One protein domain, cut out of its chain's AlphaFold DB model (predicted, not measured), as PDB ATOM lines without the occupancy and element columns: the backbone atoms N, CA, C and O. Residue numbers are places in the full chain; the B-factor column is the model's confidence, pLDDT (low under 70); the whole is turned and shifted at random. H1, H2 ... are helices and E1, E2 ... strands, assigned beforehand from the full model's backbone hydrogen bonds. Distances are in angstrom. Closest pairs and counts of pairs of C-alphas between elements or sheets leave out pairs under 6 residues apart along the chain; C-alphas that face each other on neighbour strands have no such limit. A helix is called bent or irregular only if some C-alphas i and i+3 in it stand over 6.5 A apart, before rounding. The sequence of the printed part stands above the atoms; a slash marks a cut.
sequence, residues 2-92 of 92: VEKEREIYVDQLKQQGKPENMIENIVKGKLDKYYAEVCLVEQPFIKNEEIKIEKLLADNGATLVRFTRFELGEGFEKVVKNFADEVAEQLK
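This is residues 2 to 92 of the 92 residues of the protein "Elongation factor Ts" of uncultured bacterium (UniProt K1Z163). A helical hairpin of H1 and H2 and a small head of strand E1 and short helix H3, past the end of H2, make an elongated body, and a long arm sticks out from it. The arm that stands free is residues 68 to 92, a thin stretch with the short helix H4 near its tip, and it makes much of the length. The printed part has 91 residues, with four named helices and one named strand in the order H1, H2, E1, H3, H4; E1 pairs with no named strand, and the class is mostly helix. The whole is extended, with a radius of gyration of the C-alphas of 22.3 A, and its flat outline spans 68 by 47 by 22 A.

H1 is residues 2 to 15, 20.1 A from first to last C-alpha, and begins at C-alpha 2 at (17.602, 14.631, -35.381). H2 is residues 20 to 38, 26.8 A long, and ends at C-alpha 38 at (19.523, 9.754, -44.950). H2 is neither bent nor irregular, but only just: C-alphas 21 and 24 are 6.4 A apart. E1 is residues 48 to 52, 8.4 A long. H3 is residues 53 to 59, 9.9 A long. H4 is residues 83 to 90, 11.0 A long, and ends at C-alpha 90 at (59.674, 17.982, -66.050).

H1 and H2 form a helical hairpin with a tight link of 4 residues. They touch, and their closest C-alphas, those of Tyr 9 and Val 27, are 6.1 A apart. Their lines stand at a steep tilt of 43 degrees, and they run opposite ways. H2 is apart from E1, which follows after a short link of 9 residues, and H2 is apart from H3 too. E1 and H3 meet only through their link, which is tight, with 0 residues between them. H4 is apart from H1, H2, E1 and H3. In H1, H3 and H4 every O i to N i+4 pair is within hydrogen-bond range; in H2 it is 13 of 15.

The two C-alphas farthest apart, those of Asn 21 and Lys 92, are 68.4 A apart. Without the residues that stand free, the body has 66 residues and spans 46 by 23 by 17 A. The link from H3 to H4, residues 60 to 82, is long, with 23 residues and no named element. The printed part has no cut and ends at Lys 92, the chain's last residue. The mean pLDDT of the printed part is 90.3, and residue 92 is the one printed residue under 70.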
ATOM      1  N   VAL A   2      18.929  14.128 -34.975       85.06
ATOM      2  CA  VAL A   2      17.602  14.631 -35.381       85.06
ATOM      3  C   VAL A   2      17.166  15.871 -34.592       85.06
ATOM      4  O   VAL A   2      16.760  16.850 -35.202       85.06
ATOM      5  N   GLU A   3      17.302  15.867 -33.261       86.31
ATOM      6  CA  GLU A   3      16.893  17.024 -32.443       86.31
ATOM      7  C   GLU A   3      17.708  18.281 -32.762       86.31
ATOM      8  O   GLU A   3      17.165  19.364 -32.917       86.31
ATOM      9  N   LYS A   4      19.013  18.114 -32.988       88.81
ATOM     10  CA  LYS A   4      19.894  19.212 -33.392       88.81
ATOM     11  C   LYS A   4      19.512  19.768 -34.768       88.81
ATOM     12  O   LYS A   4      19.526  20.974 -34.970       88.81
ATOM     13  N   GLU A   5      19.154  18.900 -35.712       87.44
ATOM     14  CA  GLU A   5      18.693  19.314 -37.043       87.44
ATOM     15  C   GLU A   5      17.344  20.052 -36.960       87.44
ATOM     16  O   GLU A   5      17.138  21.078 -37.609       87.44
ATOM     17  N   ARG A   6      16.445  19.574 -36.087       89.94
ATOM     18  CA  ARG A   6      15.177  20.235 -35.756       89.94
ATOM     19  C   ARG A   6      15.419  21.638 -35.194       89.94
ATOM     20  O   ARG A   6      14.812  22.581 -35.693       89.94
ATOM     21  N   GLU A   7      16.298  21.777 -34.202       91.00
ATOM     22  CA  GLU A   7      16.685  23.063 -33.602       91.00
ATOM     23  C   GLU A   7      17.222  24.034 -34.660       91.00
ATOM     24  O   GLU A   7      16.733  25.158 -34.763       91.00
ATOM     25  N   ILE A   8      18.135  23.575 -35.526       91.00
ATOM     26  CA  ILE A   8      18.683  24.382 -36.627       91.00
ATOM     27  C   ILE A   8      17.564  24.908 -37.537       91.00
ATOM     28  O   ILE A   8      17.550  26.093 -37.877       91.00
ATOM     29  N   TYR A   9      16.601  24.065 -37.925       91.06
ATOM     30  CA  TYR A   9      15.484  24.510 -38.760       91.06
ATOM     31  C   TYR A   9      14.545  25.475 -38.040       91.06
ATOM     32  O   TYR A   9      14.082  26.435 -38.659       91.06
ATOM     33  N   VAL A  10      14.264  25.249 -36.756       91.31
ATOM     34  CA  VAL A  10      13.456  26.166 -35.941       91.31
ATOM     35  C   VAL A  10      14.127  27.538 -35.881       91.31
ATOM     36  O   VAL A  10      13.480  28.540 -36.191       91.31
ATOM     37  N   ASP A  11      15.417  27.590 -35.558       91.94
ATOM     38  CA  ASP A  11      16.167  28.838 -35.413       91.94
ATOM     39  C   ASP A  11      16.256  29.607 -36.733       91.94
ATOM     40  O   ASP A  11      16.007  30.814 -36.767       91.94
ATOM     41  N   GLN A  12      16.505  28.910 -37.846       89.81
ATOM     42  CA  GLN A  12      16.483  29.511 -39.184       89.81
ATOM     43  C   GLN A  12      15.129  30.156 -39.508       89.81
ATOM     44  O   GLN A  12      15.077  31.251 -40.068       89.81
ATOM     45  N   LEU A  13      14.021  29.489 -39.177       91.00
ATOM     46  CA  LEU A  13      12.678  29.982 -39.492       91.00
ATOM     47  C   LEU A  13      12.239  31.114 -38.552       91.00
ATOM     48  O   LEU A  13      11.552  32.033 -39.003       91.00
ATOM     49  N   LYS A  14      12.676  31.088 -37.286       89.94
ATOM     50  CA  LYS A  14      12.495  32.194 -36.333       89.94
ATOM     51  C   LYS A  14      13.242  33.448 -36.787       89.94
ATOM     52  O   LYS A  14      12.657  34.525 -36.802       89.94
ATOM     53  N   GLN A  15      14.492  33.310 -37.240       91.12
ATOM     54  CA  GLN A  15      15.274  34.424 -37.798       91.12
ATOM     55  C   GLN A  15      14.641  35.020 -39.066       91.12
ATOM     56  O   GLN A  15      14.781  36.210 -39.327       91.12
ATOM     57  N   GLN A  16      13.900  34.215 -39.833       89.12
ATOM     58  CA  GLN A  16      13.128  34.664 -40.999       89.12
ATOM     59  C   GLN A  16      11.787  35.329 -40.635       89.12
ATOM     60  O   GLN A  16      11.033  35.696 -41.534       89.12
ATOM     61  N   GLY A  17      11.462  35.468 -39.344       88.56
ATOM     62  CA  GLY A  17      10.248  36.140 -38.875       88.56
ATOM     63  C   GLY A  17       8.953  35.367 -39.136       88.56
ATOM     64  O   GLY A  17       7.887  35.975 -39.228       88.56
ATOM     65  N   LYS A  18       9.016  34.037 -39.298       87.19
ATOM     66  CA  LYS A  18       7.809  33.235 -39.540       87.19
ATOM     67  C   LYS A  18       6.981  33.052 -38.255       87.19
ATOM     68  O   LYS A  18       7.565  32.905 -37.183       87.19
ATOM     69  N   PRO A  19       5.639  32.998 -38.345       88.56
ATOM     70  CA  PRO A  19       4.772  32.733 -37.195       88.56
ATOM     71  C   PRO A  19       5.051  31.368 -36.547       88.56
ATOM     72  O   PRO A  19       5.150  30.364 -37.255       88.56
ATOM     73  N   GLU A  20       5.124  31.300 -35.213       82.31
ATOM     74  CA  GLU A  20       5.454  30.067 -34.470       82.31
ATOM     75  C   GLU A  20       4.528  28.888 -34.802       82.31
ATOM     76  O   GLU A  20       4.998  27.765 -34.979       82.31
ATOM     77  N   ASN A  21       3.234  29.148 -35.006       83.19
ATOM     78  CA  ASN A  21       2.244  28.136 -35.391       83.19
ATOM     79  C   ASN A  21       2.492  27.517 -36.783       83.19
ATOM     80  O   ASN A  21       1.989  26.435 -37.081       83.19
ATOM     81  N   MET A  22       3.254  28.188 -37.653       86.06
ATOM     82  CA  MET A  22       3.662  27.655 -38.954       86.06
ATOM     83  C   MET A  22       5.041  26.994 -38.916       86.06
ATOM     84  O   MET A  22       5.307  26.114 -39.736       86.06
ATOM     85  N   ILE A  23       5.913  27.396 -37.986       89.06
ATOM     86  CA  ILE A  23       7.280  26.870 -37.884       89.06
ATOM     87  C   ILE A  23       7.255  25.361 -37.660       89.06
ATOM     88  O   ILE A  23       7.937  24.644 -38.386       89.06
ATOM     89  N   GLU A  24       6.434  24.857 -36.737       88.31
ATOM     90  CA  GLU A  24       6.382  23.419 -36.447       88.31
ATOM     91  C   GLU A  24       6.012  22.575 -37.673       88.31
ATOM     92  O   GLU A  24       6.661  21.566 -37.952       88.31
ATOM     93  N   ASN A  25       5.021  23.018 -38.451       90.19
ATOM     94  CA  ASN A  25       4.593  22.322 -39.665       90.19
ATOM     95  C   ASN A  25       5.688  22.318 -40.741       90.19
ATOM     96  O   ASN A  25       5.910  21.305 -41.405       90.19
ATOM     97  N   ILE A  26       6.407  23.433 -40.895       90.19
ATOM     98  CA  ILE A  26       7.514  23.539 -41.856       90.19
ATOM     99  C   ILE A  26       8.690  22.658 -41.419       90.19
ATOM    100  O   ILE A  26       9.293  21.975 -42.247       90.19
ATOM    101  N   VAL A  27       9.017  22.666 -40.128       92.69
ATOM    102  CA  VAL A  27      10.090  21.844 -39.555       92.69
ATOM    103  C   VAL A  27       9.769  20.366 -39.718       92.69
ATOM    104  O   VAL A  27      10.648  19.610 -40.117       92.69
ATOM    105  N   LYS A  28       8.513  19.959 -39.505       90.94
ATOM    106  CA  LYS A  28       8.071  18.585 -39.758       90.94
ATOM    107  C   LYS A  28       8.348  18.165 -41.205       90.94
ATOM    108  O   LYS A  28       9.045  17.184 -41.414       90.94
ATOM    109  N   GLY A  29       7.912  18.955 -42.190       92.44
ATOM    110  CA  GLY A  29       8.170  18.640 -43.601       92.44
ATOM    111  C   GLY A  29       9.664  18.609 -43.961       92.44
ATOM    112  O   GLY A  29      10.094  17.787 -44.768       92.44
ATOM    113  N   LYS A  30      10.481  19.471 -43.341       92.31
ATOM    114  CA  LYS A  30      11.946  19.443 -43.499       92.31
ATOM    115  C   LYS A  30      12.571  18.182 -42.903       92.31
ATOM    116  O   LYS A  30      13.462  17.614 -43.524       92.31
ATOM    117  N   LEU A  31      12.100  17.742 -41.739       92.62
ATOM    118  CA  LEU A  31      12.549  16.497 -41.119       92.62
ATOM    119  C   LEU A  31      12.121  15.278 -41.940       92.62
ATOM    120  O   LEU A  31      12.944  14.398 -42.160       92.62
ATOM    121  N   ASP A  32      10.891  15.253 -42.454       91.88
ATOM    122  CA  ASP A  32      10.414  14.180 -43.336       91.88
ATOM    123  C   ASP A  32      11.303  14.066 -44.586       91.88
ATOM    124  O   ASP A  32      11.703  12.969 -44.980       91.88
ATOM    125  N   LYS A  33      11.692  15.209 -45.170       92.56
ATOM    126  CA  LYS A  33      12.651  15.251 -46.280       92.56
ATOM    127  C   LYS A  33      14.035  14.749 -45.864       92.56
ATOM    128  O   LYS A  33      14.630  13.955 -46.584       92.56
ATOM    129  N   TYR A  34      14.536  15.188 -44.711       93.12
ATOM    130  CA  TYR A  34      15.826  14.743 -44.189       93.12
ATOM    131  C   TYR A  34      15.864  13.220 -44.032       93.12
ATOM    132  O   TYR A  34      16.795  12.574 -44.507       93.12
ATOM    133  N   TYR A  35      14.821  12.626 -43.449       93.12
ATOM    134  CA  TYR A  35      14.704  11.175 -43.334       93.12
ATOM    135  C   TYR A  35      14.702  10.479 -44.694       93.12
ATOM    136  O   TYR A  35      15.423   9.497 -44.856       93.12
ATOM    137  N   ALA A  36      13.971  11.009 -45.677       93.50
ATOM    138  CA  ALA A  36      13.966  10.469 -47.035       93.50
ATOM    139  C   ALA A  36      15.342  10.535 -47.726       93.50
ATOM    140  O   ALA A  36      15.581   9.774 -48.656       93.50
ATOM    141  N   GLU A  37      16.254  11.408 -47.287       91.25
ATOM    142  CA  GLU A  37      17.617  11.500 -47.823       91.25
ATOM    143  C   GLU A  37      18.597  10.569 -47.093       91.25
ATOM    144  O   GLU A  37      19.430   9.932 -47.739       91.25
ATOM    145  N   VAL A  38      18.498  10.444 -45.762       92.31
ATOM    146  CA  VAL A  38      19.523   9.754 -44.950       92.31
ATOM    147  C   VAL A  38      19.136   8.357 -44.461       92.31
ATOM    148  O   VAL A  38      20.009   7.594 -44.046       92.31
ATOM    149  N   CYS A  39      17.852   8.000 -44.474       94.38
ATOM    150  CA  CYS A  39      17.357   6.733 -43.940       94.38
ATOM    151  C   CYS A  39      16.951   5.787 -45.077       94.38
ATOM    152  O   CYS A  39      15.992   6.052 -45.797       94.38
ATOM    153  N   LEU A  40      17.648   4.650 -45.218       95.75
ATOM    154  CA  LEU A  40      17.449   3.724 -46.342       95.75
ATOM    155  C   LEU A  40      15.994   3.258 -46.490       95.75
ATOM    156  O   LEU A  40      15.508   3.143 -47.604       95.75
ATOM    157  N   VAL A  41      15.283   2.994 -45.394       96.25
ATOM    158  CA  VAL A  41      13.888   2.519 -45.469       96.25
ATOM    159  C   VAL A  41      12.911   3.623 -45.899       96.25
ATOM    160  O   VAL A  41      11.884   3.325 -46.504       96.25
ATOM    161  N   GLU A  42      13.264   4.889 -45.667       96.19
ATOM    162  CA  GLU A  42      12.461   6.067 -46.024       96.19
ATOM    163  C   GLU A  42      12.715   6.555 -47.457       96.19
ATOM    164  O   GLU A  42      11.925   7.333 -47.996       96.19
ATOM    165  N   GLN A  43      13.809   6.099 -48.071       96.94
ATOM    166  CA  GLN A  43      14.192   6.457 -49.432       96.94
ATOM    167  C   GLN A  43      13.222   5.864 -50.470       96.94
ATOM    168  O   GLN A  43      12.737   4.735 -50.300       96.94
ATOM    169  N   PRO A  44      12.961   6.588 -51.576       96.94
ATOM    170  CA  PRO A  44      12.248   6.037 -52.721       96.94
ATOM    171  C   PRO A  44      13.058   4.906 -53.359       96.94
ATOM    172  O   PRO A  44      14.291   4.932 -53.405       96.94
ATOM    173  N   PHE A  45      12.370   3.891 -53.873       96.81
ATOM    174  CA  PHE A  45      13.033   2.784 -54.540       96.81
ATOM    175  C   PHE A  45      13.480   3.189 -55.950       96.81
ATOM    176  O   PHE A  45      12.669   3.559 -56.785       96.81
ATOM    177  N   ILE A  46      14.768   3.033 -56.268       95.62
ATOM    178  CA  ILE A  46      15.350   3.493 -57.546       95.62
ATOM    179  C   ILE A  46      14.687   2.917 -58.812       95.62
ATOM    180  O   ILE A  46      14.779   3.511 -59.880       95.62
ATOM    181  N   LYS A  47      14.035   1.748 -58.726       96.19
ATOM    182  CA  LYS A  47      13.307   1.155 -59.867       96.19
ATOM    183  C   LYS A  47      11.825   1.536 -59.904       96.19
ATOM    184  O   LYS A  47      11.168   1.269 -60.904       96.19
ATOM    185  N   ASN A  48      11.299   2.083 -58.813       95.19
ATOM    186  CA  ASN A  48       9.934   2.576 -58.701       95.19
ATOM    187  C   ASN A  48       9.875   3.646 -57.600       95.19
ATOM    188  O   ASN A  48       9.692   3.327 -56.424       95.19
ATOM    189  N   GLU A  49      10.022   4.908 -57.993       94.19
ATOM    190  CA  GLU A  49      10.084   6.040 -57.062       94.19
ATOM    191  C   GLU A  49       8.744   6.325 -56.360       94.19
ATOM    192  O   GLU A  49       8.709   7.081 -55.391       94.19
ATOM    193  N   GLU A  50       7.644   5.694 -56.793       95.62
ATOM    194  CA  GLU A  50       6.327   5.820 -56.154       95.62
ATOM    195  C   GLU A  50       6.242   5.080 -54.811       95.62
ATOM    196  O   GLU A  50       5.329   5.325 -54.017       95.62
ATOM    197  N   ILE A  51       7.172   4.157 -54.544       96.44
ATOM    198  CA  ILE A  51       7.214   3.388 -53.301       96.44
ATOM    199  C   ILE A  51       8.522   3.614 -52.549       96.44
ATOM    200  O   ILE A  51       9.602   3.719 -53.129       96.44
ATOM    201  N   LYS A  52       8.423   3.628 -51.221       97.50
ATOM    202  CA  LYS A  52       9.583   3.599 -50.330       97.50
ATOM    203  C   LYS A  52      10.142   2.185 -50.206       97.50
ATOM    204  O   LYS A  52       9.413   1.200 -50.355       97.50
ATOM    205  N   ILE A  53      11.419   2.089 -49.858       97.00
ATOM    206  CA  ILE A  53      12.091   0.811 -49.593       97.00
ATOM    207  C   ILE A  53      11.421   0.052 -48.438       97.00
ATOM    208  O   ILE A  53      11.311  -1.169 -48.512       97.00
ATOM    209  N   GLU A  54      10.906   0.739 -47.414       96.94
ATOM    210  CA  GLU A  54      10.117   0.112 -46.342       96.94
ATOM    211  C   GLU A  54       8.923  -0.679 -46.891       96.94
ATOM    212  O   GLU A  54       8.748  -1.855 -46.569       96.94
ATOM    213  N   LYS A  55       8.134  -0.054 -47.775       97.12
ATOM    214  CA  LYS A  55       6.973  -0.694 -48.400       97.12
ATOM    215  C   LYS A  55       7.398  -1.880 -49.260       97.12
ATOM    216  O   LYS A  55       6.804  -2.946 -49.154       97.12
ATOM    217  N   LEU A  56       8.459  -1.719 -50.052       97.44
ATOM    218  CA  LEU A  56       9.012  -2.808 -50.856       97.44
ATOM    219  C   LEU A  56       9.383  -4.024 -49.990       97.44
ATOM    220  O   LEU A  56       9.090  -5.157 -50.366       97.44
ATOM    221  N   LEU A  57      10.028  -3.802 -48.843       97.19
ATOM    222  CA  LEU A  57      10.402  -4.875 -47.921       97.19
ATOM    223  C   LEU A  57       9.165  -5.548 -47.319       97.19
ATOM    224  O   LEU A  57       9.080  -6.777 -47.338       97.19
ATOM    225  N   ALA A  58       8.195  -4.760 -46.851       96.69
ATOM    226  CA  ALA A  58       6.953  -5.263 -46.270       96.69
ATOM    227  C   ALA A  58       6.144  -6.109 -47.268       96.69
ATOM    228  O   ALA A  58       5.738  -7.224 -46.934       96.69
ATOM    229  N   ASP A  59       5.997  -5.635 -48.509       97.00
ATOM    230  CA  ASP A  59       5.283  -6.333 -49.589       97.00
ATOM    231  C   ASP A  59       5.927  -7.694 -49.935       97.00
ATOM    232  O   ASP A  59       5.268  -8.578 -50.480       97.00
ATOM    233  N   ASN A  60       7.206  -7.888 -49.589       97.12
ATOM    234  CA  ASN A  60       7.960  -9.126 -49.810       97.12
ATOM    235  C   ASN A  60       8.220  -9.928 -48.518       97.12
ATOM    236  O   ASN A  60       8.996 -10.884 -48.541       97.12
ATOM    237  N   GLY A  61       7.609  -9.553 -47.387       97.06
ATOM    238  CA  GLY A  61       7.803 -10.240 -46.104       97.06
ATOM    239  C   GLY A  61       9.240 -10.167 -45.573       97.06
ATOM    240  O   GLY A  61       9.687 -11.071 -44.868       97.06
ATOM    241  N   ALA A  62       9.978  -9.117 -45.937       97.00
ATOM    242  CA  ALA A  62      11.377  -8.917 -45.589       97.00
ATOM    243  C   ALA A  62      11.556  -7.777 -44.575       97.00
ATOM    244  O   ALA A  62      10.711  -6.899 -44.412       97.00
ATOM    245  N   THR A  63      12.701  -7.760 -43.894       95.00
ATOM    246  CA  THR A  63      13.085  -6.672 -42.987       95.00
ATOM    247  C   THR A  63      14.568  -6.375 -43.141       95.00
ATOM    248  O   THR A  63      15.398  -7.284 -43.187       95.00
ATOM    249  N   LEU A  64      14.908  -5.091 -43.224       95.12
ATOM    250  CA  LEU A  64      16.293  -4.644 -43.255       95.12
ATOM    251  C   LEU A  64      16.891  -4.732 -41.847       95.12
ATOM    252  O   LEU A  64      16.440  -4.043 -40.938       95.12
ATOM    253  N   VAL A  65      17.936  -5.543 -41.679       96.44
ATOM    254  CA  VAL A  65      18.660  -5.657 -40.399       96.44
ATOM    255  C   VAL A  65      19.856  -4.706 -40.355       96.44
ATOM    256  O   VAL A  65      20.045  -3.970 -39.390       96.44
ATOM    257  N   ARG A  66      20.691  -4.726 -41.399       96.38
ATOM    258  CA  ARG A  66      21.893  -3.894 -41.522       96.38
ATOM    259  C   ARG A  66      22.328  -3.829 -42.981       96.38
ATOM    260  O   ARG A  66      22.147  -4.792 -43.721       96.38
ATOM    261  N   PHE A  67      22.957  -2.727 -43.365       96.06
ATOM    262  CA  PHE A  67      23.671  -2.611 -44.633       96.06
ATOM    263  C   PHE A  67      25.017  -1.908 -44.426       96.06
ATOM    264  O   PHE A  67      25.294  -1.339 -43.367       96.06
ATOM    265  N   THR A  68      25.890  -1.986 -45.423       96.31
ATOM    266  CA  THR A  68      27.140  -1.221 -45.494       96.31
ATOM    267  C   THR A  68      27.394  -0.901 -46.960       96.31
ATOM    268  O   THR A  68      27.230  -1.772 -47.813       96.31
ATOM    269  N   ARG A  69      27.742   0.353 -47.255       94.19
ATOM    270  CA  ARG A  69      28.095   0.830 -48.593       94.19
ATOM    271  C   ARG A  69      29.582   1.153 -48.583       94.19
ATOM    272  O   ARG A  69      30.023   1.867 -47.694       94.19
ATOM    273  N   PHE A  70      30.317   0.626 -49.551       94.62
ATOM    274  CA  PHE A  70      31.717   0.970 -49.776       94.62
ATOM    275  C   PHE A  70      31.827   1.745 -51.081       94.62
ATOM    276  O   PHE A  70      31.188   1.381 -52.072       94.62
ATOM    277  N   GLU A  71      32.651   2.783 -51.090       92.94
ATOM    278  CA  GLU A  71      32.985   3.540 -52.290       92.94
ATOM    279  C   GLU A  71      34.504   3.666 -52.423       92.94
ATOM    280  O   GLU A  71      35.220   3.942 -51.459       92.94
ATOM    281  N   LEU A  72      35.020   3.415 -53.629       93.38
ATOM    282  CA  LEU A  72      36.453   3.503 -53.880       93.38
ATOM    283  C   LEU A  72      36.906   4.961 -53.759       93.38
ATOM    284  O   LEU A  72      36.423   5.821 -54.490       93.38
ATOM    285  N   GLY A  73      37.867   5.219 -52.871       89.69
ATOM    286  CA  GLY A  73      38.363   6.572 -52.620       89.69
ATOM    287  C   GLY A  73      37.536   7.369 -51.607       89.69
ATOM    288  O   GLY A  73      37.787   8.559 -51.441       89.69
ATOM    289  N   GLU A  74      36.591   6.744 -50.900       88.19
ATOM    290  CA  GLU A  74      35.879   7.387 -49.793       88.19
ATOM    291  C   GLU A  74      36.870   7.912 -48.738       88.19
ATOM    292  O   GLU A  74      37.728   7.177 -48.247       88.19
ATOM    293  N   GLY A  75      36.782   9.207 -48.425       85.75
ATOM    294  CA  GLY A  75      37.683   9.878 -47.482       85.75
ATOM    295  C   GLY A  75      39.049  10.291 -48.046       85.75
ATOM    296  O   GLY A  75      39.837  10.882 -47.310       85.75
ATOM    297  N   PHE A  76      39.338  10.034 -49.327       85.38
ATOM    298  CA  PHE A  76      40.552  10.521 -49.985       85.38
ATOM    299  C   PHE A  76      40.283  11.833 -50.724       85.38
ATOM    300  O   PHE A  76      39.339  11.945 -51.508       85.38
ATOM    301  N   GLU A  77      41.144  12.827 -50.523       81.75
ATOM    302  CA  GLU A  77      41.112  14.045 -51.325       81.75
ATOM    303  C   GLU A  77      41.642  13.724 -52.727       81.75
ATOM    304  O   GLU A  77      42.784  13.285 -52.902       81.75
ATOM    305  N   LYS A  78      40.792  13.884 -53.747       78.94
ATOM    306  CA  LYS A  78      41.195  13.647 -55.132       78.94
ATOM    307  C   LYS A  78      42.220  14.704 -55.517       78.94
ATOM    308  O   LYS A  78      41.864  15.852 -55.765       78.94
ATOM    309  N   VAL A  79      43.484  14.306 -55.607       77.94
ATOM    310  CA  VAL A  79      44.544  15.183 -56.105       77.94
ATOM    311  C   VAL A  79      44.273  15.453 -57.585       77.94
ATOM    312  O   VAL A  79      44.526  14.611 -58.448       77.94
ATOM    313  N   VAL A  80      43.701  16.616 -57.883       78.25
ATOM    314  CA  VAL A  80      43.525  17.086 -59.255       78.25
ATOM    315  C   VAL A  80      44.846  17.702 -59.685       78.25
ATOM    316  O   VAL A  80      45.165  18.826 -59.308       78.25
ATOM    317  N   LYS A  81      45.633  16.950 -60.452       73.44
ATOM    318  CA  LYS A  81      46.839  17.473 -61.090       73.44
ATOM    319  C   LYS A  81      46.520  17.904 -62.511       73.44
ATOM    320  O   LYS A  81      45.929  17.150 -63.284       73.44
ATOM    321  N   ASN A  82      46.885  19.135 -62.835       83.25
ATOM    322  CA  ASN A  82      46.791  19.657 -64.184       83.25
ATOM    323  C   ASN A  82      47.984  19.133 -64.988       83.25
ATOM    324  O   ASN A  82      49.134  19.442 -64.687       83.25
ATOM    325  N   PHE A  83      47.694  18.338 -66.015       78.19
ATOM    326  CA  PHE A  83      48.703  17.701 -66.858       78.19
ATOM    327  C   PHE A  83      49.684  18.709 -67.482       78.19
ATOM    328  O   PHE A  83      50.866  18.412 -67.618       78.19
ATOM    329  N   ALA A  84      49.219  19.919 -67.817       82.94
ATOM    330  CA  ALA A  84      50.081  20.962 -68.372       82.94
ATOM    331  C   ALA A  84      51.156  21.431 -67.375       82.94
ATOM    332  O   ALA A  84      52.294  21.679 -67.775       82.94
ATOM    333  N   ASP A  85      50.809  21.498 -66.087       84.88
ATOM    334  CA  ASP A  85      51.721  21.929 -65.026       84.88
ATOM    335  C   ASP A  85      52.758  20.831 -64.721       84.88
ATOM    336  O   ASP A  85      53.941  21.133 -64.576       84.88
ATOM    337  N   GLU A  86      52.359  19.551 -64.751       80.44
ATOM    338  CA  GLU A  86      53.295  18.420 -64.609       80.44
ATOM    339  C   GLU A  86      54.323  18.365 -65.750       80.44
ATOM    340  O   GLU A  86      55.508  18.116 -65.519       80.44
ATOM    341  N   VAL A  87      53.889  18.615 -66.991       82.38
ATOM    342  CA  VAL A  87      54.785  18.632 -68.160       82.38
ATOM    343  C   VAL A  87      55.770  19.802 -68.077       82.38
ATOM    344  O   VAL A  87      56.943  19.643 -68.416       82.38
ATOM    345  N   ALA A  88      55.328  20.969 -67.601       85.31
ATOM    346  CA  ALA A  88      56.191  22.136 -67.437       85.31
ATOM    347  C   ALA A  88      57.254  21.952 -66.335       85.31
ATOM    348  O   ALA A  88      58.359  22.480 -66.463       85.31
ATOM    349  N   GLU A  89      56.949  21.200 -65.273       85.12
ATOM    350  CA  GLU A  89      57.902  20.874 -64.203       85.12
ATOM    351  C   GLU A  89      59.000  19.901 -64.648       85.12
ATOM    352  O   GLU A  89      60.137  20.040 -64.211       85.12
ATOM    353  N   GLN A  90      58.694  18.956 -65.544       82.88
ATOM    354  CA  GLN A  90      59.674  17.982 -66.050       82.88
ATOM    355  C   GLN A  90      60.672  18.561 -67.067       82.88
ATOM    356  O   GLN A  90      61.681  17.923 -67.362       82.88
ATOM    357  N   LEU A  91      60.386  19.739 -67.629       77.88
ATOM    358  CA  LEU A  91      61.236  20.422 -68.614       77.88
ATOM    359  C   LEU A  91      62.190  21.461 -67.988       77.88
ATOM    360  O   LEU A  91      62.931  22.113 -68.727       77.88
ATOM    361  N   LYS A  92      62.162  21.634 -66.659       61.19
ATOM    362  CA  LYS A  92      63.147  22.417 -65.891       61.19
ATOM    363  C   LYS A  92      64.292  21.537 -65.406       61.19
ATOM    364  O   LYS A  92      65.418  22.076 -65.346       61.19
TER     365      LYS A  92